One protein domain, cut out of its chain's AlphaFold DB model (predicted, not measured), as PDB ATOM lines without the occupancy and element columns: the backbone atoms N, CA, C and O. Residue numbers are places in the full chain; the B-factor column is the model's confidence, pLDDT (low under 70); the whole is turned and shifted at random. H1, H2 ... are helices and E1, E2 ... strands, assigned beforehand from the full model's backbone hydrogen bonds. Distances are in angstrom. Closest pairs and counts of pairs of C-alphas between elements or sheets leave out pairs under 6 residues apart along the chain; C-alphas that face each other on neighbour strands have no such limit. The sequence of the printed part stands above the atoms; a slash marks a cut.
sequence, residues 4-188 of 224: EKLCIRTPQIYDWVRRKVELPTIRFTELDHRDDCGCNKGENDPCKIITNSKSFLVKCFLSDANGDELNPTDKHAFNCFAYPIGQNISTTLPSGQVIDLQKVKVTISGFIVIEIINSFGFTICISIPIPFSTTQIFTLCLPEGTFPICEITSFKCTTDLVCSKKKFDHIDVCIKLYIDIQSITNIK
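This is residues 4 to 188 of the 224 residues of an uncharacterized protein of Anaerobacillus alkalilacustris (UniProt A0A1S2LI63). Two long, twisted sheets, E3 E4 E5 E6 E7 and E1 E2 E8 E9, make a slender sandwich, only partly face to face, with E3 and E4 coming near E8 along one side and E7 coming near E1 on the other. Residues 4 to 7 of E1 run on past its pairing with E9 at one end, while the short helix H1 and the loop of residues 29 to 45 lie at the opposite end. The printed part has 185 residues, with one named helix and nine named strands in the order E1 E2 H1 E3 E4 E5 E6 E7 E8 E9. Both sheets are branched and antiparallel, and the class is mostly strand. The whole is loose, with a radius of gyration of the C-alphas of 22.3 A, and elongated, spanning 69 by 42 by 24 A.

E1, residues 4 to 22, is antiparallel to E9, residues 167 to 188, at 151 degrees; N 12 and O 185 are 2.8 A apart, within hydrogen-bond range. E2, residues 26 to 28, is also antiparallel to E9, with N 28 and O 171 at 2.8 A. E8, residues 147 to 164, forms a hairpin with E9 at 172 degrees, with N 160 and O 172 at 2.8 A. E1 and E2 lie on one side of E9 and E8 on the other side. H1, residues 46 to 51, is on this sheet over E9, at a height of 8.4 A, and stands up from it at 49 degrees. One of its 2 O i to N i+4 pairs is within hydrogen-bond range. In the other sheet, E3, residues 56 to 63, is antiparallel to E5, residues 98 to 118, with N 59 and O 115 at 2.8 A. E4, residues 79 to 92, bends by 69 degrees at residue 86 and forms a hairpin with E5, with N 89 and O 101 at 2.7 A. E5 and E6, residues 123 to 126, form another hairpin, with N 116 and O 125 at 2.8 A; E4 E5 E6 is a meander, each strand the antiparallel neighbour of the one before. E7, residues 130 to 141, is antiparallel to E5 at 159 degrees, with N 106 and O 136 at 2.8 A. E3 and E4 lie on one side of E5, E6 and E7 on the other side. H1 is on this sheet too, over E5 at a height of 10.0 A, and runs across the strands, at 68 degrees to E5 on the local plane. Between the sheets, the closest C-alphas of E3 and E8 are those of Cys 60 and Cys 157, 5.6 A apart. Those of E4 and E8 are Ala 82 and Pro 148, 5.8 A apart. Those of E1 and E7 are Asp 15 and Cys 141, also 5.8 A apart. E5 and E9 are near each other, with 9 pairs of C-alphas within 10 A. E2 and E5 are apart.

E1 begins at C-alpha 4, (265.233, 309.211, 217.379), and is 49.7 A long. H1 measures 9.0 A and E3 21.2 A. E4 is 34.7 A long, E5 60.0 A and E7 34.9 A; C-alpha 98, where E5 begins, is at (290.833, 283.095, 233.166). E8, 50.0 A long, bends by 52 degrees at residue 154. E9, the longest strand by residues, covers 63.5 A and ends at C-alpha 188, (268.176, 296.619, 226.407). E2 and E6 are short, at 6.6 A and 7.2 A.

The C-alphas of Glu 4 and Lys 165, the two farthest apart, are 76.6 A from each other. The printed part has no cut. The links E2 to H1, of 17 residues, and E3 to E4, of 15 residues, are long; the other links are tight. The mean pLDDT of the printed part is 85.8, and residues 30 to 44, 46 and 49 to 54 are under 70.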
ATOM      1  N   GLU A   4     265.971 309.552 216.168       77.38
ATOM      2  CA  GLU A   4     265.233 309.211 217.379       77.38
ATOM      3  C   GLU A   4     265.940 308.066 218.093       77.38
ATOM      4  O   GLU A   4     266.448 307.143 217.461       77.38
ATOM      5  N   LYS A   5     265.986 308.132 219.424       79.56
ATOM      6  CA  LYS A   5     266.587 307.072 220.231       79.56
ATOM      7  C   LYS A   5     265.535 306.012 220.522       79.56
ATOM      8  O   LYS A   5     264.642 306.242 221.335       79.56
ATOM      9  N   LEU A   6     265.661 304.860 219.881       82.44
ATOM     10  CA  LEU A   6     264.777 303.716 220.071       82.44
ATOM     11  C   LEU A   6     265.393 302.755 221.087       82.44
ATOM     12  O   LEU A   6     266.603 302.539 221.094       82.44
ATOM     13  N   CYS A   7     264.559 302.171 221.943       80.75
ATOM     14  CA  CYS A   7     264.970 301.140 222.888       80.75
ATOM     15  C   CYS A   7     264.409 299.789 222.450       80.75
ATOM     16  O   CYS A   7     263.192 299.623 222.393       80.75
ATOM     17  N   ILE A   8     265.281 298.815 222.205       86.00
ATOM     18  CA  ILE A   8     264.886 297.447 221.859       86.00
ATOM     19  C   ILE A   8     265.347 296.470 222.934       86.00
ATOM     20  O   ILE A   8     266.399 296.646 223.551       86.00
ATOM     21  N   ARG A   9     264.542 295.433 223.172       87.44
ATOM     22  CA  ARG A   9     264.935 294.277 223.981       87.44
ATOM     23  C   ARG A   9     265.354 293.170 223.031       87.44
ATOM     24  O   ARG A   9     264.566 292.800 222.168       87.44
ATOM     25  N   THR A  10     266.568 292.663 223.187       89.00
ATOM     26  CA  THR A  10     267.088 291.579 222.349       89.00
ATOM     27  C   THR A  10     267.881 290.593 223.198       89.00
ATOM     28  O   THR A  10     268.527 291.013 224.165       89.00
ATOM     29  N   PRO A  11     267.860 289.295 222.859       90.06
ATOM     30  CA  PRO A  11     268.822 288.360 223.412       90.06
ATOM     31  C   PRO A  11     270.236 288.712 222.928       90.06
ATOM     32  O   PRO A  11     270.445 289.023 221.754       90.06
ATOM     33  N   GLN A  12     271.202 288.661 223.839       91.69
ATOM     34  CA  GLN A  12     272.632 288.666 223.546       91.69
ATOM     35  C   GLN A  12     273.174 287.259 223.784       91.69
ATOM     36  O   GLN A  12     272.953 286.694 224.854       91.69
ATOM     37  N   ILE A  13     273.894 286.720 222.800       93.06
ATOM     38  CA  ILE A  13     274.541 285.407 222.873       93.06
ATOM     39  C   ILE A  13     275.980 285.594 223.366       93.06
ATOM     40  O   ILE A  13     276.725 286.394 222.801       93.06
ATOM     41  N   TYR A  14     276.362 284.862 224.410       90.56
ATOM     42  CA  TYR A  14     277.714 284.859 224.986       90.56
ATOM     43  C   TYR A  14     278.559 283.701 224.474       90.56
ATOM     44  O   TYR A  14     279.756 283.856 224.248       90.56
ATOM     45  N   ASP A  15     277.927 282.544 224.306       91.94
ATOM     46  CA  ASP A  15     278.560 281.331 223.809       91.94
ATOM     47  C   ASP A  15     277.547 280.524 223.005       91.94
ATOM     48  O   ASP A  15     276.338 280.596 223.252       91.94
ATOM     49  N   TRP A  16     278.038 279.767 222.033       93.75
ATOM     50  CA  TRP A  16     277.217 278.979 221.132       93.75
ATOM     51  C   TRP A  16     277.965 277.733 220.685       93.75
ATOM     52  O   TRP A  16     278.982 277.794 219.993       93.75
ATOM     53  N   VAL A  17     277.408 276.580 221.039       93.94
ATOM     54  CA  VAL A  17     277.926 275.280 220.630       93.94
ATOM     55  C   VAL A  17     276.895 274.579 219.765       93.94
ATOM     56  O   VAL A  17     275.730 274.454 220.134       93.94
ATOM     57  N   ARG A  18     277.357 274.068 218.623       94.44
ATOM     58  CA  ARG A  18     276.576 273.207 217.735       94.44
ATOM     59  C   ARG A  18     277.160 271.811 217.742       94.44
ATOM     60  O   ARG A  18     278.374 271.643 217.608       94.44
ATOM     61  N   ARG A  19     276.315 270.801 217.914       94.38
ATOM     62  CA  ARG A  19     276.766 269.409 217.997       94.38
ATOM     63  C   ARG A  19     275.774 268.472 217.330       94.38
ATOM     64  O   ARG A  19     274.579 268.528 217.594       94.38
ATOM     65  N   LYS A  20     276.306 267.553 216.522       96.56
ATOM     66  CA  LYS A  20     275.569 266.376 216.066       96.56
ATOM     67  C   LYS A  20     275.532 265.345 217.192       96.56
ATOM     68  O   LYS A  20     276.580 264.979 217.724       96.56
ATOM     69  N   VAL A  21     274.346 264.843 217.503       95.56
ATOM     70  CA  VAL A  21     274.119 263.757 218.453       95.56
ATOM     71  C   VAL A  21     273.419 262.620 217.734       95.56
ATOM     72  O   VAL A  21     272.457 262.822 217.000       95.56
ATOM     73  N   GLU A  22     273.945 261.421 217.919       96.12
ATOM     74  CA  GLU A  22     273.407 260.191 217.356       96.12
ATOM     75  C   GLU A  22     272.939 259.333 218.523       96.12
ATOM     76  O   GLU A  22     273.706 259.077 219.455       96.12
ATOM     77  N   LEU A  23     271.656 258.983 218.521       95.38
ATOM     78  CA  LEU A  23     271.101 258.102 219.539       95.38
ATOM     79  C   LEU A  23     271.565 256.665 219.269       95.38
ATOM     80  O   LEU A  23     271.807 256.314 218.111       95.38
ATOM     81  N   PRO A  24     271.664 255.825 220.313       94.25
ATOM     82  CA  PRO A  24     271.841 254.393 220.124       94.25
ATOM     83  C   PRO A  24     270.759 253.840 219.194       94.25
ATOM     84  O   PRO A  24     269.603 254.261 219.273       94.25
ATOM     85  N   THR A  25     271.138 252.894 218.336       92.75
ATOM     86  CA  THR A  25     270.193 252.210 217.455       92.75
ATOM     87  C   THR A  25     269.102 251.545 218.283       92.75
ATOM     88  O   THR A  25     269.390 250.783 219.210       92.75
ATOM     89  N   ILE A  26     267.849 251.847 217.953       90.56
ATOM     90  CA  ILE A  26     266.684 251.253 218.598       90.56
ATOM     91  C   ILE A  26     266.205 250.108 217.712       90.56
ATOM     92  O   ILE A  26     265.924 250.314 216.535       90.56
ATOM     93  N   ARG A  27     266.131 248.906 218.282       89.94
ATOM     94  CA  ARG A  27     265.740 247.687 217.575       89.94
ATOM     95  C   ARG A  27     264.285 247.348 217.884       89.94
ATOM     96  O   ARG A  27     263.956 247.095 219.041       89.94
ATOM     97  N   PHE A  28     263.449 247.272 216.856       84.12
ATOM     98  CA  PHE A  28     262.042 246.882 216.965       84.12
ATOM     99  C   PHE A  28     261.830 245.503 216.355       84.12
ATOM    100  O   PHE A  28     261.906 245.344 215.140       84.12
ATOM    101  N   THR A  29     261.575 244.504 217.197       77.69
ATOM    102  CA  THR A  29     261.222 243.134 216.773       77.69
ATOM    103  C   THR A  29     259.724 242.959 216.557       77.69
ATOM    104  O   THR A  29     259.302 242.023 215.892       77.69
ATOM    105  N   GLU A  30     258.921 243.857 217.118       69.31
ATOM    106  CA  GLU A  30     257.482 243.967 216.911       69.31
ATOM    107  C   GLU A  30     257.164 245.463 216.840       69.31
ATOM    108  O   GLU A  30     257.733 246.260 217.591       69.31
ATOM    109  N   LEU A  31     256.316 245.865 215.896       65.62
ATOM    110  CA  LEU A  31     255.774 247.218 215.871       65.62
ATOM    111  C   LEU A  31     254.429 247.136 216.589       65.62
ATOM    112  O   LEU A  31     253.538 246.460 216.097       65.62
ATOM    113  N   ASP A  32     254.274 247.773 217.750       61.12
ATOM    114  CA  ASP A  32     252.943 247.915 218.346       61.12
ATOM    115  C   ASP A  32     252.082 248.780 217.419       61.12
ATOM    116  O   ASP A  32     252.556 249.781 216.871       61.12
ATOM    117  N   HIS A  33     250.833 248.379 217.193       60.75
ATOM    118  CA  HIS A  33     250.031 248.887 216.082       60.75
ATOM    119  C   HIS A  33     248.870 249.776 216.543       60.75
ATOM    120  O   HIS A  33     248.142 249.422 217.470       60.75
ATOM    121  N   ARG A  34     248.686 250.927 215.876       53.91
ATOM    122  CA  ARG A  34     247.543 251.837 216.105       53.91
ATOM    123  C   ARG A  34     246.254 251.319 215.449       53.91
ATOM    124  O   ARG A  34     245.184 251.481 216.016       53.91
ATOM    125  N   ASP A  35     246.395 250.633 214.318       49.19
ATOM    126  CA  ASP A  35     245.348 249.908 213.592       49.19
ATOM    127  C   ASP A  35     245.825 248.464 213.389       49.19
ATOM    128  O   ASP A  35     247.022 248.275 213.246       49.19
ATOM    129  N   ASP A  36     244.955 247.448 213.403       45.34
ATOM    130  CA  ASP A  36     245.277 246.002 213.314       45.34
ATOM    131  C   ASP A  36     246.155 245.639 212.091       45.34
ATOM    132  O   ASP A  36     245.688 245.158 211.058       45.34
ATOM    133  N   CYS A  37     247.459 245.908 212.175       50.34
ATOM    134  CA  CYS A  37     248.407 245.676 211.102       50.34
ATOM    135  C   CYS A  37     248.906 244.234 211.222       50.34
ATOM    136  O   CYS A  37     249.585 243.848 212.170       50.34
ATOM    137  N   GLY A  38     248.607 243.404 210.227       50.16
ATOM    138  CA  GLY A  38     249.100 242.027 210.140       50.16
ATOM    139  C   GLY A  38     250.601 241.907 209.837       50.16
ATOM    140  O   GLY A  38     250.980 240.978 209.130       50.16
ATOM    141  N   CYS A  39     251.467 242.800 210.329       51.31
ATOM    142  CA  CYS A  39     252.906 242.810 210.010       51.31
ATOM    143  C   CYS A  39     253.606 241.527 210.505       51.31
ATOM    144  O   CYS A  39     254.545 241.046 209.873       51.31
ATOM    145  N   ASN A  40     253.039 240.889 211.536       50.59
ATOM    146  CA  ASN A  40     253.442 239.573 212.041       50.59
ATOM    147  C   ASN A  40     252.531 238.408 211.579       50.59
ATOM    148  O   ASN A  40     252.741 237.260 211.980       50.59
ATOM    149  N   LYS A  41     251.516 238.653 210.733       50.31
ATOM    150  CA  LYS A  41     250.520 237.651 210.307       50.31
ATOM    151  C   LYS A  41     250.517 237.460 208.781       50.31
ATOM    152  O   LYS A  41     249.901 238.207 208.032       50.31
ATOM    153  N   GLY A  42     251.123 236.364 208.319       59.62
ATOM    154  CA  GLY A  42     250.814 235.781 207.004       59.62
ATOM    155  C   GLY A  42     251.382 236.509 205.775       59.62
ATOM    156  O   GLY A  42     252.599 236.508 205.571       59.62
ATOM    157  N   GLU A  43     250.479 236.968 204.900       54.44
ATOM    158  CA  GLU A  43     250.700 237.439 203.515       54.44
ATOM    159  C   GLU A  43     251.263 238.874 203.434       54.44
ATOM    160  O   GLU A  43     251.846 239.250 202.421       54.44
ATOM    161  N   ASN A  44     251.191 239.624 204.542       59.50
ATOM    162  CA  ASN A  44     251.684 241.002 204.671       59.50
ATOM    163  C   ASN A  44     253.079 241.111 205.319       59.50
ATOM    164  O   ASN A  44     253.494 242.201 205.703       59.50
ATOM    165  N   ASP A  45     253.815 239.998 205.433       71.38
ATOM    166  CA  ASP A  45     255.212 240.011 205.885       71.38
ATOM    167  C   ASP A  45     256.066 240.795 204.867       71.38
ATOM    168  O   ASP A  45     256.228 240.332 203.724       71.38
ATOM    169  N   PRO A  46     256.636 241.957 205.244       69.38
ATOM    170  CA  PRO A  46     257.377 242.799 204.312       69.38
ATOM    171  C   PRO A  46     258.546 242.032 203.680       69.38
ATOM    172  O   PRO A  46     258.817 242.184 202.491       69.38
ATOM    173  N   CYS A  47     259.169 241.101 204.407       76.75
ATOM    174  CA  CYS A  47     260.294 240.310 203.913       76.75
ATOM    175  C   CYS A  47     259.900 239.238 202.881       76.75
ATOM    176  O   CYS A  47     260.706 238.888 202.006       76.75
ATOM    177  N   LYS A  48     258.657 238.747 202.914       73.50
ATOM    178  CA  LYS A  48     258.118 237.879 201.850       73.50
ATOM    179  C   LYS A  48     257.772 238.671 200.592       73.50
ATOM    180  O   LYS A  48     257.918 238.164 199.485       73.50
ATOM    181  N   ILE A  49     257.340 239.918 200.752       67.25
ATOM    182  CA  ILE A  49     256.966 240.791 199.634       67.25
ATOM    183  C   ILE A  49     258.210 241.230 198.842       67.25
ATOM    184  O   ILE A  49     258.192 241.188 197.610       67.25
ATOM    185  N   ILE A  50     259.314 241.543 199.528       65.81
ATOM    186  CA  ILE A  50     260.612 241.897 198.910       65.81
ATOM    187  C   ILE A  50     261.123 240.800 197.989       65.81
ATOM    188  O   ILE A  50     261.601 241.057 196.885       65.81
ATOM    189  N   THR A  51     261.023 239.553 198.449       60.75
ATOM    190  CA  THR A  51     261.526 238.398 197.702       60.75
ATOM    191  C   THR A  51     260.718 238.107 196.435       60.75
ATOM    192  O   THR A  51     261.239 237.444 195.544       60.75
ATOM    193  N   ASN A  52     259.519 238.687 196.303       60.84
ATOM    194  CA  ASN A  52     258.682 238.651 195.100       60.84
ATOM    195  C   ASN A  52     258.880 239.876 194.179       60.84
ATOM    196  O   ASN A  52     257.988 240.213 193.401       60.84
ATOM    197  N   SER A  53     260.028 240.561 194.273       56.38
ATOM    198  CA  SER A  53     260.408 241.696 193.410       56.38
ATOM    199  C   SER A  53     259.545 242.956 193.559       56.38
ATOM    200  O   SER A  53     259.537 243.805 192.668       56.38
ATOM    201  N   LYS A  54     258.839 243.116 194.683       64.19
ATOM    202  CA  LYS A  54     258.134 244.360 195.024       64.19
ATOM    203  C   LYS A  54     258.975 245.178 196.003       64.19
ATOM    204  O   LYS A  54     259.471 244.643 196.991       64.19
ATOM    205  N   SER A  55     259.127 246.473 195.738       73.06
ATOM    206  CA  SER A  55     259.763 247.409 196.667       73.06
ATOM    207  C   SER A  55     258.777 247.880 197.740       73.06
ATOM    208  O   SER A  55     257.556 247.867 197.552       73.06
ATOM    209  N   PHE A  56     259.331 248.284 198.875       77.75
ATOM    210  CA  PHE A  56     258.651 248.899 200.008       77.75
ATOM    211  C   PHE A  56     259.538 250.050 200.495       77.75
ATOM    212  O   PHE A  56     260.756 250.037 200.289       77.75
ATOM    213  N   LEU A  57     258.924 251.045 201.116       86.38
ATOM    214  CA  LEU A  57     259.592 252.175 201.740       86.38
ATOM    215  C   LEU A  57     259.275 252.134 203.230       86.38
ATOM    216  O   LEU A  57     258.108 252.099 203.607       86.38
ATOM    217  N   VAL A  58     260.309 252.144 204.067       89.31
ATOM    218  CA  VAL A  58     260.146 252.362 205.506       89.31
ATOM    219  C   VAL A  58     260.415 253.835 205.760       89.31
ATOM    220  O   VAL A  58     261.535 254.315 205.572       89.31
ATOM    221  N   LYS A  59     259.364 254.566 206.115       92.88
ATOM    222  CA  LYS A  59     259.429 255.968 206.512       92.88
ATOM    223  C   LYS A  59     259.497 256.014 208.034       92.88
ATOM    224  O   LYS A  59     258.750 255.325 208.718       92.88
ATOM    225  N   CYS A  60     260.384 256.847 208.558       94.94
ATOM    226  CA  CYS A  60     260.359 257.239 209.959       94.94
ATOM    227  C   CYS A  60     260.308 258.754 210.036       94.94
ATOM    228  O   CYS A  60     261.123 259.439 209.409       94.94
ATOM    229  N   PHE A  61     259.358 259.267 210.801       95.62
ATOM    230  CA  PHE A  61     259.138 260.695 210.947       95.62
ATOM    231  C   PHE A  61     258.893 261.062 212.405       95.62
ATOM    232  O   PHE A  61     258.554 260.219 213.234       95.62
ATOM    233  N   LEU A  62     259.130 262.335 212.711       97.06
ATOM    234  CA  LEU A  62     258.862 262.905 214.021       97.06
ATOM    235  C   LEU A  62     257.355 263.051 214.208       97.06
ATOM    236  O   LEU A  62     256.679 263.541 213.306       97.06
ATOM    237  N   SER A  63     256.843 262.674 215.371       96.44
ATOM    238  CA  SER A  63     255.427 262.801 215.691       96.44
ATOM    239  C   SER A  63     255.200 263.427 217.059       96.44
ATOM    240  O   SER A  63     256.110 263.529 217.889       96.44
ATOM    241  N   ASP A  64     253.953 263.800 217.317       95.12
ATOM    242  CA  ASP A  64     253.473 264.054 218.667       95.12
ATOM    243  C   ASP A  64     253.155 262.733 219.407       95.12
ATOM    244  O   ASP A  64     253.385 261.628 218.901       95.12
ATOM    245  N   ALA A  65     252.626 262.848 220.629       94.12
ATOM    246  CA  ALA A  65     252.235 261.700 221.450       94.12
ATOM    247  C   ALA A  65     250.997 260.946 220.924       94.12
ATOM    248  O   ALA A  65     250.730 259.836 221.384       94.12
ATOM    249  N   ASN A  66     250.244 261.531 219.988       93.38
ATOM    250  CA  ASN A  66     249.102 260.897 219.336       93.38
ATOM    251  C   ASN A  66     249.509 260.195 218.034       93.38
ATOM    252  O   ASN A  66     248.772 259.331 217.567       93.38
ATOM    253  N   GLY A  67     250.682 260.505 217.482       91.81
ATOM    254  CA  GLY A  67     251.204 259.933 216.238       91.81
ATOM    255  C   GLY A  67     251.021 260.819 215.021       91.81
ATOM    256  O   GLY A  67     251.233 260.350 213.905       91.81
ATOM    257  N   ASP A  68     250.650 262.078 215.224       93.94
ATOM    258  CA  ASP A  68     250.503 263.045 214.148       93.94
ATOM    259  C   ASP A  68     251.884 263.601 213.775       93.94
ATOM    260  O   ASP A  68     252.689 263.933 214.649       93.94
ATOM    261  N   GLU A  69     252.188 263.649 212.474       94.94
ATOM    262  CA  GLU A  69     253.497 264.072 211.960       94.94
ATOM    263  C   GLU A  69     253.775 265.540 212.315       94.94
ATOM    264  O   GLU A  69     252.969 266.431 212.044       94.94
ATOM    265  N   LEU A  70     254.942 265.794 212.907       95.50
ATOM    266  CA  LEU A  70     255.423 267.127 213.251       95.50
ATOM    267  C   LEU A  70     256.526 267.547 212.289       95.50
ATOM    268  O   LEU A  70     257.417 266.761 211.956       95.50
ATOM    269  N   ASN A  71     256.523 268.819 211.896       92.38
ATOM    270  CA  ASN A  71     257.644 269.380 211.163       92.38
ATOM    271  C   ASN A  71     258.823 269.605 212.130       92.38
ATOM    272  O   ASN A  71     258.689 270.383 213.074       92.38
ATOM    273  N   PRO A  72     260.000 268.991 211.908       89.00
ATOM    274  CA  PRO A  72     261.124 269.126 212.829       89.00
ATOM    275  C   PRO A  72     261.682 270.545 212.977       89.00
ATOM    276  O   PRO A  72     262.459 270.782 213.896       89.00
ATOM    277  N   THR A  73     261.340 271.473 212.079       85.38
ATOM    278  CA  THR A  73     261.747 272.882 212.197       85.38
ATOM    279  C   THR A  73     260.827 273.702 213.099       85.38
ATOM    280  O   THR A  73     261.116 274.868 213.362       85.38
ATOM    281  N   ASP A  74     259.705 273.138 213.548       89.75
ATOM    282  CA  ASP A  74     258.761 273.862 214.389       89.75
ATOM    283  C   ASP A  74     259.303 274.000 215.814       89.75
ATOM    284  O   ASP A  74     259.839 273.065 216.409       89.75
ATOM    285  N   LYS A  75     259.089 275.175 216.417       80.56
ATOM    286  CA  LYS A  75     259.616 275.533 217.747       80.56
ATOM    287  C   LYS A  75     259.205 274.567 218.872       80.56
ATOM    288  O   LYS A  75     259.864 274.514 219.907       80.56
ATOM    289  N   HIS A  76     258.115 273.827 218.680       84.38
ATOM    290  CA  HIS A  76     257.539 272.904 219.663       84.38
ATOM    291  C   HIS A  76     257.577 271.439 219.216       84.38
ATOM    292  O   HIS A  76     256.972 270.590 219.863       84.38
ATOM    293  N   ALA A  77     258.307 271.131 218.142       91.38
ATOM    294  CA  ALA A  77     258.448 269.770 217.637       91.38
ATOM    295  C   ALA A  77     259.217 268.841 218.595       91.38
ATOM    296  O   ALA A  77     259.040 267.625 218.568       91.38
ATOM    297  N   PHE A  78     260.052 269.410 219.470       93.62
ATOM    298  CA  PHE A  78     260.835 268.674 220.456       93.62
ATOM    299  C   PHE A  78     260.677 269.274 221.843       93.62
ATOM    300  O   PHE A  78     260.628 270.493 222.016       93.62
ATOM    301  N   ASN A  79     260.742 268.415 222.852       94.31
ATOM    302  CA  ASN A  79     260.978 268.848 224.217       94.31
ATOM    303  C   ASN A  79     262.488 268.945 224.434       94.31
ATOM    304  O   ASN A  79     263.127 267.924 224.692       94.31
ATOM    305  N   CYS A  80     263.070 270.145 224.319       95.00
ATOM    306  CA  CYS A  80     264.463 270.376 224.700       95.00
ATOM    307  C   CYS A  80     264.588 271.245 225.950       95.00
ATOM    308  O   CYS A  80     264.192 272.409 225.963       95.00
ATOM    309  N   PHE A  81     265.211 270.690 226.985       95.31
ATOM    310  CA  PHE A  81     265.487 271.380 228.237       95.31
ATOM    311  C   PHE A  81     266.988 271.463 228.462       95.31
ATOM    312  O   PHE A  81     267.673 270.441 228.462       95.31
ATOM    313  N   ALA A  82     267.490 272.672 228.697       95.25
ATOM    314  CA  ALA A  82     268.876 272.921 229.062       95.25
ATOM    315  C   ALA A  82     268.934 273.574 230.441       95.25
ATOM    316  O   ALA A  82     268.203 274.526 230.712       95.25
ATOM    317  N   TYR A  83     269.802 273.074 231.313       94.31
ATOM    318  CA  TYR A  83     270.004 273.663 232.632       94.31
ATOM    319  C   TYR A  83     271.443 273.476 233.129       94.31
ATOM    320  O   TYR A  83     272.075 272.449 232.843       94.31
ATOM    321  N   PRO A  84     271.996 274.458 233.860       92.75
ATOM    322  CA  PRO A  84     273.321 274.337 234.454       92.75
ATOM    323  C   PRO A  84     273.317 273.292 235.572       92.75
ATOM    324  O   PRO A  84     272.359 273.190 236.339       92.75
ATOM    325  N   ILE A  85     274.403 272.526 235.689       90.81
ATOM    326  CA  ILE A  85     274.577 271.519 236.755       90.81
ATOM    327  C   ILE A  85     275.623 271.926 237.807       90.81
ATOM    328  O   ILE A  85     276.103 271.084 238.558       90.81
ATOM    329  N   GLY A  86     275.969 273.219 237.872       73.50
ATOM    330  CA  GLY A  86     276.726 273.829 238.977       73.50
ATOM    331  C   GLY A  86     278.215 273.475 239.060       73.50
ATOM    332  O   GLY A  86     278.859 273.789 240.056       73.50
ATOM    333  N   GLN A  87     278.780 272.816 238.043       73.62
ATOM    334  CA  GLN A  87     280.207 272.498 238.009       73.62
ATOM    335  C   GLN A  87     280.962 273.540 237.179       73.62
ATOM    336  O   GLN A  87     280.956 273.465 235.947       73.62
ATOM    337  N   ASN A  88     281.607 274.481 237.871       80.31
ATOM    338  CA  ASN A  88     282.496 275.463 237.258       80.31
ATOM    339  C   ASN A  88     283.847 274.818 236.930       80.31
ATOM    340  O   ASN A  88     284.414 274.073 237.732       80.31
ATOM    341  N   ILE A  89     284.350 275.105 235.738       82.31
ATOM    342  CA  ILE A  89     285.652 274.692 235.236       82.31
ATOM    343  C   ILE A  89     286.358 275.966 234.791       82.31
ATOM    344  O   ILE A  89     286.035 276.519 233.740       82.31
ATOM    345  N   SER A  90     287.325 276.427 235.575       82.12
ATOM    346  CA  SER A  90     288.152 277.564 235.187       82.12
ATOM    347  C   SER A  90     289.200 277.117 234.168       82.12
ATOM    348  O   SER A  90     289.876 276.100 234.354       82.12
ATOM    349  N   THR A  91     289.346 277.862 233.077       80.06
ATOM    350  CA  THR A  91     290.399 277.642 232.080       80.06
ATOM    351  C   THR A  91     291.059 278.958 231.695       80.06
ATOM    352  O   THR A  91     290.445 280.020 231.776       80.06
ATOM    353  N   THR A  92     292.324 278.894 231.292       82.44
ATOM    354  CA  THR A  92     293.106 280.068 230.901       82.44
ATOM    355  C   THR A  92     293.166 280.141 229.383       82.44
ATOM    356  O   THR A  92     293.667 279.232 228.722       82.44
ATOM    357  N   LEU A  93     292.656 281.235 228.825       80.50
ATOM    358  CA  LEU A  93     292.779 281.556 227.406       80.50
ATOM    359  C   LEU A  93     294.254 281.784 227.030       80.50
ATOM    360  O   LEU A  93     295.053 282.173 227.885       80.50
ATOM    361  N   PRO A  94     294.626 281.670 225.741       82.94
ATOM    362  CA  PRO A  94     295.970 282.029 225.273       82.94
ATOM    363  C   PRO A  94     296.385 283.474 225.602       82.94
ATOM    364  O   PRO A  94     297.570 283.780 225.652       82.94
ATOM    365  N   SER A  95     295.411 284.358 225.848       85.81
ATOM    366  CA  SER A  95     295.620 285.738 226.299       85.81
ATOM    367  C   SER A  95     296.053 285.859 227.768       85.81
ATOM    368  O   SER A  95     296.354 286.962 228.215       85.81
ATOM    369  N   GLY A  96     296.045 284.766 228.538       83.06
ATOM    370  CA  GLY A  96     296.279 284.761 229.985       83.06
ATOM    371  C   GLY A  96     295.032 285.059 230.824       83.06
ATOM    372  O   GLY A  96     295.088 284.991 232.048       83.06
ATOM    373  N   GLN A  97     293.896 285.360 230.188       82.81
ATOM    374  CA  GLN A  97     292.629 285.594 230.876       82.81
ATOM    375  C   GLN A  97     292.020 284.273 231.359       82.81
ATOM    376  O   GLN A  97     291.913 283.320 230.588       82.81
ATOM    377  N   VAL A  98     291.588 284.229 232.619       79.38
ATOM    378  CA  VAL A  98     290.833 283.095 233.166       79.38
ATOM    379  C   VAL A  98     289.352 283.280 232.853       79.38
ATOM    380  O   VAL A  98     288.800 284.353 233.096       79.38
ATOM    381  N   ILE A  99     288.723 282.244 232.304       81.62
ATOM    382  CA  ILE A  99     287.278 282.170 232.080       81.62
ATOM    383  C   ILE A  99     286.693 280.977 232.828       81.62
ATOM    384  O   ILE A  99     287.312 279.913 232.895       81.62
ATOM    385  N   ASP A 100     285.483 281.151 233.349       81.38
ATOM    386  CA  ASP A 100     284.734 280.085 234.000       81.38
ATOM    387  C   ASP A 100     283.743 279.467 233.017       81.38
ATOM    388  O   ASP A 100     282.823 280.113 232.511       81.38
ATOM    389  N   LEU A 101     283.944 278.183 232.749       88.75
ATOM    390  CA  LEU A 101     283.026 277.364 231.979       88.75
ATOM    391  C   LEU A 101     282.102 276.610 232.927       88.75
ATOM    392  O   LEU A 101     282.523 276.153 233.985       88.75
ATOM    393  N   GLN A 102     280.856 276.407 232.526       91.06
ATOM    394  CA  GLN A 102     279.898 275.600 233.264       91.06
ATOM    395  C   GLN A 102     279.458 274.403 232.441       91.06
ATOM    396  O   GLN A 102     279.264 274.486 231.224       91.06
ATOM    397  N   LYS A 103     279.246 273.277 233.123       93.06
ATOM    398  CA  LYS A 103     278.538 272.152 232.517       93.06
ATOM    399  C   LYS A 103     277.040 272.440 232.467       93.06
ATOM    400  O   LYS A 103     276.421 272.763 233.481       93.06
ATOM    401  N   VAL A 104     276.459 272.242 231.292       94.62
ATOM    402  CA  VAL A 104     275.027 272.345 231.026       94.62
ATOM    403  C   VAL A 104     274.522 270.975 230.607       94.62
ATOM    404  O   VAL A 104     275.032 270.373 229.658       94.62
ATOM    405  N   LYS A 105     273.528 270.471 231.334       96.19
ATOM    406  CA  LYS A 105     272.827 269.241 230.979       96.19
ATOM    407  C   LYS A 105     271.674 269.596 230.054       96.19
ATOM    408  O   LYS A 105     270.866 270.466 230.367       96.19
ATOM    409  N   VAL A 106     271.623 268.911 228.923       96.81
ATOM    410  CA  VAL A 106     270.602 269.075 227.895       96.81
ATOM    411  C   VAL A 106     269.861 267.760 227.757       96.81
ATOM    412  O   VAL A 106     270.481 266.740 227.463       96.81
ATOM    413  N   THR A 107     268.553 267.777 227.964       97.06
ATOM    414  CA  THR A 107     267.678 266.622 227.767       97.06
ATOM    415  C   THR A 107     266.733 266.915 226.615       97.06
ATOM    416  O   THR A 107     266.065 267.946 226.611       97.06
ATOM    417  N   ILE A 108     266.698 266.004 225.646       96.44
ATOM    418  CA  ILE A 108     265.846 266.083 224.462       96.44
ATOM    419  C   ILE A 108     264.947 264.864 224.452       96.44
ATOM    420  O   ILE A 108     265.450 263.746 224.566       96.44
ATOM    421  N   SER A 109     263.650 265.069 224.272       96.12
ATOM    422  CA  SER A 109     262.692 263.989 224.063       96.12
ATOM    423  C   SER A 109     261.659 264.335 222.997       96.12
ATOM    424  O   SER A 109     261.422 265.502 222.676       96.12
ATOM    425  N   GLY A 110     261.056 263.291 222.443       96.12
ATOM    426  CA  GLY A 110     260.012 263.379 221.431       96.12
ATOM    427  C   GLY A 110     259.450 261.999 221.114       96.12
ATOM    428  O   GLY A 110     259.781 261.020 221.790       96.12
ATOM    429  N   PHE A 111     258.622 261.929 220.078       96.00
ATOM    430  CA  PHE A 111     258.062 260.685 219.565       96.00
ATOM    431  C   PHE A 111     258.402 260.536 218.086       96.00
ATOM    432  O   PHE A 111     258.574 261.523 217.373       96.00
ATOM    433  N   ILE A 112     258.539 259.300 217.628       96.00
ATOM    434  CA  ILE A 112     258.619 258.978 216.205       96.00
ATOM    435  C   ILE A 112     257.538 257.970 215.848       96.00
ATOM    436  O   ILE A 112     257.112 257.179 216.691       96.00
ATOM    437  N   VAL A 113     257.153 257.951 214.582       94.12
ATOM    438  CA  VAL A 113     256.307 256.904 214.011       94.12
ATOM    439  C   VAL A 113     257.043 256.261 212.846       94.12
ATOM    440  O   VAL A 113     257.736 256.934 212.076       94.12
ATOM    441  N   ILE A 114     256.907 254.941 212.747       92.19
ATOM    442  CA  ILE A 114     257.428 254.138 211.647       92.19
ATOM    443  C   ILE A 114     256.252 253.726 210.773       92.19
ATOM    444  O   ILE A 114     255.276 253.147 211.250       92.19
ATOM    445  N   GLU A 115     256.374 253.995 209.483       89.56
ATOM    446  CA  GLU A 115     255.372 253.689 208.479       89.56
ATOM    447  C   GLU A 115     255.998 252.835 207.373       89.56
ATOM    448  O   GLU A 115     257.045 253.174 206.818       89.56
ATOM    449  N   ILE A 116     255.365 251.710 207.050       85.75
ATOM    450  CA  ILE A 116     255.784 250.827 205.959       85.75
ATOM    451  C   ILE A 116     254.819 251.014 204.798       85.75
ATOM    452  O   ILE A 116     253.633 250.704 204.907       85.75
ATOM    453  N   ILE A 117     255.347 251.469 203.672       86.25
ATOM    454  CA  ILE A 117     254.593 251.815 202.472       86.25
ATOM    455  C   ILE A 117     254.969 250.830 201.364       86.25
ATOM    456  O   ILE A 117     256.147 250.532 201.157       86.25
ATOM    457  N   ASN A 118     253.986 250.297 200.640       81.44
ATOM    458  CA  ASN A 118     254.252 249.421 199.499       81.44
ATOM    459  C   ASN A 118     254.649 250.206 198.235       81.44
ATOM    460  O   ASN A 118     254.553 251.427 198.163       81.44
ATOM    461  N   SER A 119     255.046 249.482 197.190       81.50
ATOM    462  CA  SER A 119     255.375 250.048 195.870       81.50
ATOM    463  C   SER A 119     254.249 250.840 195.192       81.50
ATOM    464  O   SER A 119     254.532 251.612 194.281       81.50
ATOM    465  N   PHE A 120     252.994 250.681 195.622       81.81
ATOM    466  CA  PHE A 120     251.851 251.446 195.119       81.81
ATOM    467  C   PHE A 120     251.574 252.719 195.935       81.81
ATOM    468  O   PHE A 120     250.658 253.462 195.596       81.81
ATOM    469  N   GLY A 121     252.343 252.978 196.999       82.75
ATOM    470  CA  GLY A 121     252.152 254.131 197.878       82.75
ATOM    471  C   GLY A 121     251.128 253.918 198.994       82.75
ATOM    472  O   GLY A 121     250.817 254.871 199.699       82.75
ATOM    473  N   PHE A 122     250.609 252.700 199.185       81.88
ATOM    474  CA  PHE A 122     249.689 252.408 200.286       81.88
ATOM    475  C   PHE A 122     250.445 252.000 201.547       81.88
ATOM    476  O   PHE A 122     251.322 251.128 201.504       81.88
ATOM    477  N   THR A 123     250.044 252.588 202.668       82.88
ATOM    478  CA  THR A 123     250.495 252.222 204.009       82.88
ATOM    479  C   THR A 123     250.027 250.810 204.350       82.88
ATOM    480  O   THR A 123     248.834 250.521 204.379       82.88
ATOM    481  N   ILE A 124     250.984 249.912 204.574       78.19
ATOM    482  CA  ILE A 124     250.752 248.527 205.005       78.19
ATOM    483  C   ILE A 124     250.740 248.442 206.532       78.19
ATOM    484  O   ILE A 124     250.002 247.647 207.107       78.19
ATOM    485  N   CYS A 125     251.617 249.218 207.172       80.19
ATOM    486  CA  CYS A 125     251.893 249.143 208.599       80.19
ATOM    487  C   CYS A 125     252.179 250.541 209.133       80.19
ATOM    488  O   CYS A 125     252.969 251.265 208.525       80.19
ATOM    489  N   ILE A 126     251.616 250.872 210.288       85.69
ATOM    490  CA  ILE A 126     251.984 252.063 211.049       85.69
ATOM    491  C   ILE A 126     252.176 251.684 212.517       85.69
ATOM    492  O   ILE A 126     251.388 250.920 213.086       85.69
ATOM    493  N   SER A 127     253.257 252.166 213.122       87.44
ATOM    494  CA  SER A 127     253.490 251.972 214.550       87.44
ATOM    495  C   SER A 127     252.632 252.926 215.380       87.44
ATOM    496  O   SER A 127     252.263 254.013 214.929       87.44
ATOM    497  N   ILE A 128     252.380 252.572 216.636       89.62
ATOM    498  CA  ILE A 128     252.048 253.572 217.654       89.62
ATOM    499  C   ILE A 128     253.218 254.564 217.819       89.62
ATOM    500  O   ILE A 128     254.340 254.266 217.393       89.62
ATOM    501  N   PRO A 129     252.994 255.735 218.440       93.19
ATOM    502  CA  PRO A 129     254.061 256.693 218.718       93.19
ATOM    503  C   PRO A 129     255.123 256.087 219.635       93.19
ATOM    504  O   PRO A 129     254.834 255.636 220.744       93.19
ATOM    505  N   ILE A 130     256.368 256.095 219.175       93.00
ATOM    506  CA  ILE A 130     257.511 255.524 219.880       93.00
ATOM    507  C   ILE A 130     258.266 256.665 220.569       93.00
ATOM    508  O   ILE A 130     258.848 257.509 219.880       93.00
ATOM    509  N   PRO A 131     258.308 256.711 221.911       94.81
ATOM    510  CA  PRO A 131     259.055 257.737 222.618       94.81
ATOM    511  C   PRO A 131     260.565 257.526 222.465       94.81
ATOM    512  O   PRO A 131     261.073 256.411 222.595       94.81
ATOM    513  N   PHE A 132     261.305 258.617 222.285       95.19
ATOM    514  CA  PHE A 132     262.760 258.632 222.408       95.19
ATOM    515  C   PHE A 132     263.209 259.741 223.359       95.19
ATOM    516  O   PHE A 132     262.542 260.764 223.539       95.19
ATOM    517  N   SER A 133     264.373 259.546 223.976       95.75
ATOM    518  CA  SER A 133     265.006 260.561 224.809       95.75
ATOM    519  C   SER A 133     266.520 260.407 224.795       95.75
ATOM    520  O   SER A 133     267.048 259.296 224.750       95.75
ATOM    521  N   THR A 134     267.232 261.526 224.838       96.38
ATOM    522  CA  THR A 134     268.680 261.559 225.030       96.38
ATOM    523  C   THR A 134     269.060 262.676 225.984       96.38
ATOM    524  O   THR A 134     268.382 263.697 226.099       96.38
ATOM    525  N   THR A 135     270.163 262.480 226.695       96.94
ATOM    526  CA  THR A 135     270.732 263.482 227.587       96.94
ATOM    527  C   THR A 135     272.196 263.669 227.253       96.94
ATOM    528  O   THR A 135     272.946 262.704 227.142       96.94
ATOM    529  N   GLN A 136     272.599 264.924 227.112       95.94
ATOM    530  CA  GLN A 136     273.927 265.330 226.690       95.94
ATOM    531  C   GLN A 136     274.475 266.374 227.654       95.94
ATOM    532  O   GLN A 136     273.724 267.141 228.256       95.94
ATOM    533  N   ILE A 137     275.797 266.401 227.800       94.62
ATOM    534  CA  ILE A 137     276.481 267.410 228.606       94.62
ATOM    535  C   ILE A 137     277.313 268.285 227.673       94.62
ATOM    536  O   ILE A 137     278.124 267.805 226.870       94.62
ATOM    537  N   PHE A 138     277.088 269.586 227.790       93.38
ATOM    538  CA  PHE A 138     277.828 270.629 227.104       93.38
ATOM    539  C   PHE A 138     278.643 271.411 228.123       93.38
ATOM    540  O   PHE A 138     278.263 271.511 229.286       93.38
ATOM    541  N   THR A 139     279.760 271.959 227.671       91.69
ATOM    542  CA  THR A 139     280.560 272.901 228.445       91.69
ATOM    543  C   THR A 139     280.422 274.243 227.744       91.69
ATOM    544  O   THR A 139     280.749 274.318 226.561       91.69
ATOM    545  N   LEU A 140     279.898 275.249 228.442       91.56
ATOM    546  CA  LEU A 140     279.624 276.581 227.897       91.56
ATOM    547  C   LEU A 140     280.200 277.654 228.812       91.56
ATOM    548  O   LEU A 140     280.234 277.477 230.030       91.56
ATOM    549  N   CYS A 141     280.554 278.802 228.250       90.00
ATOM    550  CA  CYS A 141     280.678 280.026 229.027       90.00
ATOM    551  C   CYS A 141     279.275 280.479 229.457       90.00
ATOM    552  O   CYS A 141     278.441 280.858 228.628       90.00
ATOM    553  N   LEU A 142     279.000 280.425 230.760       88.75
ATOM    554  CA  LEU A 142     277.703 280.792 231.336       88.75
ATOM    555  C   LEU A 142     277.910 281.845 232.438       88.75
ATOM    556  O   LEU A 142     277.921 281.498 233.622       88.75
ATOM    557  N   PRO A 143     278.150 283.119 232.064       86.56
ATOM    558  CA  PRO A 143     278.290 284.215 233.018       86.56
ATOM    559  C   PRO A 143     277.051 284.396 233.900       86.56
ATOM    560  O   PRO A 143     275.943 283.979 233.553       86.56
ATOM    561  N   GLU A 144     277.217 285.087 235.025       85.50
ATOM    562  CA  GLU A 144     276.091 285.456 235.882       85.50
ATOM    563  C   GLU A 144     275.032 286.256 235.098       85.50
ATOM    564  O   GLU A 144     275.352 287.113 234.275       85.50
ATOM    565  N   GLY A 145     273.754 285.940 235.322       86.88
ATOM    566  CA  GLY A 145     272.634 286.557 234.603       86.88
ATOM    567  C   GLY A 145     272.379 285.997 233.197       86.88
ATOM    568  O   GLY A 145     271.475 286.484 232.512       86.88
ATOM    569  N   THR A 146     273.128 284.978 232.764       91.19
ATOM    570  CA  THR A 146     272.845 284.226 231.531       91.19
ATOM    571  C   THR A 146     272.124 282.910 231.821       91.19
ATOM    572  O   THR A 146     272.171 282.381 232.933       91.19
ATOM    573  N   PHE A 147     271.434 282.374 230.819       92.56
ATOM    574  CA  PHE A 147     270.778 281.072 230.883       92.56
ATOM    575  C   PHE A 147     270.944 280.320 229.557       92.56
ATOM    576  O   PHE A 147     271.017 280.947 228.494       92.56
ATOM    577  N   PRO A 148     271.030 278.979 229.597       94.94
ATOM    578  CA  PRO A 148     271.177 278.191 228.392       94.94
ATOM    579  C   PRO A 148     269.828 278.023 227.680       94.94
ATOM    580  O   PRO A 148     268.814 277.721 228.306       94.94
ATOM    581  N   ILE A 149     269.832 278.155 226.358       94.75
ATOM    582  CA  ILE A 149     268.730 277.775 225.475       94.75
ATOM    583  C   ILE A 149     269.191 276.621 224.596       94.75
ATOM    584  O   ILE A 149     270.333 276.598 224.140       94.75
ATOM    585  N   CYS A 150     268.285 275.675 224.369       94.31
ATOM    586  CA  CYS A 150     268.473 274.586 223.431       94.31
ATOM    587  C   CYS A 150     267.493 274.687 222.270       94.31
ATOM    588  O   CYS A 150     266.297 274.891 222.484       94.31
ATOM    589  N   GLU A 151     268.002 274.448 221.071       93.25
ATOM    590  CA  GLU A 151     267.225 274.340 219.848       93.25
ATOM    591  C   GLU A 151     267.696 273.132 219.029       93.25
ATOM    592  O   GLU A 151     268.887 272.810 218.990       93.25
ATOM    593  N   ILE A 152     266.756 272.439 218.384       94.31
ATOM    594  CA  ILE A 152     267.059 271.368 217.431       94.31
ATOM    595  C   ILE A 152     266.954 271.959 216.034       94.31
ATOM    596  O   ILE A 152     265.871 272.315 215.589       94.31
ATOM    597  N   THR A 153     268.082 272.058 215.340       92.50
ATOM    598  CA  THR A 153     268.147 272.669 214.004       92.50
ATOM    599  C   THR A 153     267.953 271.655 212.885       92.50
ATOM    600  O   THR A 153     267.620 272.017 211.758       92.50
ATOM    601  N   SER A 154     268.163 270.368 213.169       94.25
ATOM    602  CA  SER A 154     267.904 269.296 212.215       94.25
ATOM    603  C   SER A 154     267.636 267.969 212.914       94.25
ATOM    604  O   SER A 154     268.277 267.619 213.908       94.25
ATOM    605  N   PHE A 155     266.715 267.209 212.331       96.19
ATOM    606  CA  PHE A 155     266.346 265.862 212.731       96.19
ATOM    607  C   PHE A 155     266.420 264.943 211.522       96.19
ATOM    608  O   PHE A 155     265.932 265.273 210.439       96.19
ATOM    609  N   LYS A 156     267.008 263.768 211.715       96.31
ATOM    610  CA  LYS A 156     267.020 262.711 210.713       96.31
ATOM    611  C   LYS A 156     266.750 261.376 211.383       96.31
ATOM    612  O   LYS A 156     267.530 260.950 212.233       96.31
ATOM    613  N   CYS A 157     265.690 260.713 210.945       96.38
ATOM    614  CA  CYS A 157     265.407 259.331 211.293       96.38
ATOM    615  C   CYS A 157     265.692 258.437 210.088       96.38
ATOM    616  O   CYS A 157     265.201 258.689 208.989       96.38
ATOM    617  N   THR A 158     266.521 257.419 210.280       95.12
ATOM    618  CA  THR A 158     266.807 256.403 209.264       95.12
ATOM    619  C   THR A 158     266.463 255.037 209.811       95.12
ATOM    620  O   THR A 158     266.704 254.772 210.988       95.12
ATOM    621  N   THR A 159     265.933 254.181 208.949       92.94
ATOM    622  CA  THR A 159     265.458 252.851 209.316       92.94
ATOM    623  C   THR A 159     266.050 251.804 208.395       92.94
ATOM    624  O   THR A 159     266.037 251.998 207.179       92.94
ATOM    625  N   ASP A 160     266.455 250.679 208.964       90.25
ATOM    626  CA  ASP A 160     266.943 249.521 208.231       90.25
ATOM    627  C   ASP A 160     266.042 248.322 208.545       90.25
ATOM    628  O   ASP A 160     265.971 247.853 209.683       90.25
ATOM    629  N   LEU A 161     265.308 247.838 207.536       86.75
ATOM    630  CA  LEU A 161     264.513 246.618 207.661       86.75
ATOM    631  C   LEU A 161     265.431 245.404 207.547       86.75
ATOM    632  O   LEU A 161     266.066 245.197 206.510       86.75
ATOM    633  N   VAL A 162     265.423 244.554 208.567       86.94
ATOM    634  CA  VAL A 162     266.228 243.340 208.594       86.94
ATOM    635  C   VAL A 162     265.338 242.106 208.507       86.94
ATOM    636  O   VAL A 162     264.384 241.914 209.264       86.94
ATOM    637  N   CYS A 163     265.690 241.244 207.556       84.69
ATOM    638  CA  CYS A 163     264.990 240.005 207.264       84.69
ATOM    639  C   CYS A 163     265.892 238.804 207.561       84.69
ATOM    640  O   CYS A 163     267.015 238.726 207.059       84.69
ATOM    641  N   SER A 164     265.374 237.811 208.283       84.88
ATOM    642  CA  SER A 164     266.060 236.541 208.531       84.88
ATOM    643  C   SER A 164     265.267 235.393 207.919       84.88
ATOM    644  O   SER A 164     264.068 235.253 208.141       84.88
ATOM    645  N   LYS A 165     265.918 234.560 207.096       83.12
ATOM    646  CA  LYS A 165     265.283 233.404 206.422       83.12
ATOM    647  C   LYS A 165     263.976 233.764 205.676       83.12
ATOM    648  O   LYS A 165     263.023 232.988 205.694       83.12
ATOM    649  N   LYS A 166     263.949 234.925 205.001       77.06
ATOM    650  CA  LYS A 166     262.783 235.486 204.273       77.06
ATOM    651  C   LYS A 166     261.571 235.830 205.151       77.06
ATOM    652  O   LYS A 166     260.456 235.910 204.642       77.06
ATOM    653  N   LYS A 167     261.786 236.019 206.449       80.31
ATOM    654  CA  LYS A 167     260.789 236.523 207.390       80.31
ATOM    655  C   LYS A 167     261.283 237.810 208.023       80.31
ATOM    656  O   LYS A 167     262.498 238.004 208.140       80.31
ATOM    657  N   PHE A 168     260.344 238.654 208.416       81.25
ATOM    658  CA  PHE A 168     260.623 239.788 209.283       81.25
ATOM    659  C   PHE A 168     261.384 239.339 210.538       81.25
ATOM    660  O   PHE A 168     261.031 238.328 211.147       81.25
ATOM    661  N   ASP A 169     262.457 240.057 210.871       85.00
ATOM    662  CA  ASP A 169     263.228 239.849 212.100       85.00
ATOM    663  C   ASP A 169     263.167 241.105 212.975       85.00
ATOM    664  O   ASP A 169     262.720 241.044 214.117       85.00
ATOM    665  N   HIS A 170     263.586 242.255 212.441       87.56
ATOM    666  CA  HIS A 170     263.512 243.532 213.152       87.56
ATOM    667  C   HIS A 170     263.656 244.736 212.217       87.56
ATOM    668  O   HIS A 170     264.078 244.607 211.066       87.56
ATOM    669  N   ILE A 171     263.345 245.920 212.741       89.19
ATOM    670  CA  ILE A 171     263.729 247.214 212.172       89.19
ATOM    671  C   ILE A 171     264.726 247.868 213.115       89.19
ATOM    672  O   ILE A 171     264.431 248.049 214.297       89.19
ATOM    673  N   ASP A 172     265.879 248.246 212.584       92.75
ATOM    674  CA  ASP A 172     266.827 249.102 213.286       92.75
ATOM    675  C   ASP A 172     266.529 250.563 212.955       92.75
ATOM    676  O   ASP A 172     266.374 250.936 211.792       92.75
ATOM    677  N   VAL A 173     266.437 251.404 213.980       94.69
ATOM    678  CA  VAL A 173     266.150 252.833 213.846       94.69
ATOM    679  C   VAL A 173     267.299 253.643 214.415       94.69
ATOM    680  O   VAL A 173     267.684 253.486 215.572       94.69
ATOM    681  N   CYS A 174     267.812 254.561 213.604       96.44
ATOM    682  CA  CYS A 174     268.878 255.479 213.972       96.44
ATOM    683  C   CYS A 174     268.365 256.918 213.897       96.44
ATOM    684  O   CYS A 174     267.964 257.393 212.831       96.44
ATOM    685  N   ILE A 175     268.423 257.626 215.026       97.25
ATOM    686  CA  ILE A 175     268.022 259.031 215.133       97.25
ATOM    687  C   ILE A 175     269.273 259.899 215.248       97.25
ATOM    688  O   ILE A 175     270.132 259.682 216.106       97.25
ATOM    689  N   LYS A 176     269.361 260.911 214.388       97.25
ATOM    690  CA  LYS A 176     270.418 261.925 214.378       97.25
ATOM    691  C   LYS A 176     269.795 263.294 214.603       97.25
ATOM    692  O   LYS A 176     268.875 263.684 213.886       97.25
ATOM    693  N   LEU A 177     270.336 264.020 215.571       96.38
ATOM    694  CA  LEU A 177     269.927 265.365 215.949       96.38
ATOM    695  C   LEU A 177     271.096 266.324 215.742       96.38
ATOM    696  O   LEU A 177     272.235 265.994 216.080       96.38
ATOM    697  N   TYR A 178     270.819 267.516 215.233       95.69
ATOM    698  CA  TYR A 178     271.735 268.649 215.299       95.69
ATOM    699  C   TYR A 178     271.189 269.619 216.329       95.69
ATOM    700  O   TYR A 178     270.057 270.085 216.216       95.69
ATOM    701  N   ILE A 179     271.983 269.838 217.368       94.88
ATOM    702  CA  ILE A 179     271.585 270.596 218.544       94.88
ATOM    703  C   ILE A 179     272.405 271.872 218.581       94.88
ATOM    704  O   ILE A 179     273.641 271.823 218.518       94.88
ATOM    705  N   ASP A 180     271.706 272.977 218.769       94.56
ATOM    706  CA  ASP A 180     272.249 274.303 218.979       94.56
ATOM    707  C   ASP A 180     272.000 274.692 220.435       94.56
ATOM    708  O   ASP A 180     270.858 274.826 220.872       94.56
ATOM    709  N   ILE A 181     273.079 274.848 221.203       95.19
ATOM    710  CA  ILE A 181     273.015 275.305 222.591       95.19
ATOM    711  C   ILE A 181     273.666 276.674 222.695       95.19
ATOM    712  O   ILE A 181     274.835 276.836 222.338       95.19
ATOM    713  N   GLN A 182     272.918 277.643 223.209       95.31
ATOM    714  CA  GLN A 182     273.362 279.023 223.360       95.31
ATOM    715  C   GLN A 182     273.286 279.456 224.817       95.31
ATOM    716  O   GLN A 182     272.317 279.155 225.507       95.31
ATOM    717  N   SER A 183     274.289 280.194 225.272       94.31
ATOM    718  CA  SER A 183     274.266 280.936 226.532       94.31
ATOM    719  C   SER A 183     273.793 282.353 226.237       94.31
ATOM    720  O   SER A 183     274.462 283.067 225.483       94.31
ATOM    721  N   ILE A 184     272.633 282.754 226.768       94.69
ATOM    722  CA  ILE A 184     272.037 284.054 226.442       94.69
ATOM    723  C   ILE A 184     271.637 284.872 227.669       94.69
ATOM    724  O   ILE A 184     271.362 284.330 228.736       94.69
ATOM    725  N   THR A 185     271.529 286.188 227.495       93.25
ATOM    726  CA  THR A 185     270.796 287.072 228.415       93.25
ATOM    727  C   THR A 185     269.938 288.065 227.639       93.25
ATOM    728  O   THR A 185     270.183 288.319 226.461       93.25
ATOM    729  N   ASN A 186     268.938 288.653 228.292       90.88
ATOM    730  CA  ASN A 186     268.096 289.683 227.689       90.88
ATOM    731  C   ASN A 186     268.648 291.069 228.014       90.88
ATOM    732  O   ASN A 186     268.616 291.498 229.167       90.88
ATOM    733  N   ILE A 187     269.088 291.796 226.990       89.06
ATOM    734  CA  ILE A 187     269.613 293.155 227.140       89.06
ATOM    735  C   ILE A 187     268.656 294.196 226.561       89.06
ATOM    736  O   ILE A 187     267.793 293.901 225.729       89.06
ATOM    737  N   LYS A 188     268.819 295.445 227.004       87.50
ATOM    738  CA  LYS A 188     268.176 296.619 226.407       87.50
ATOM    739  C   LYS A 188     269.225 297.409 225.641       87.50
ATOM    740  O   LYS A 188     270.176 297.897 226.243       87.50
TER     741      LYS A 188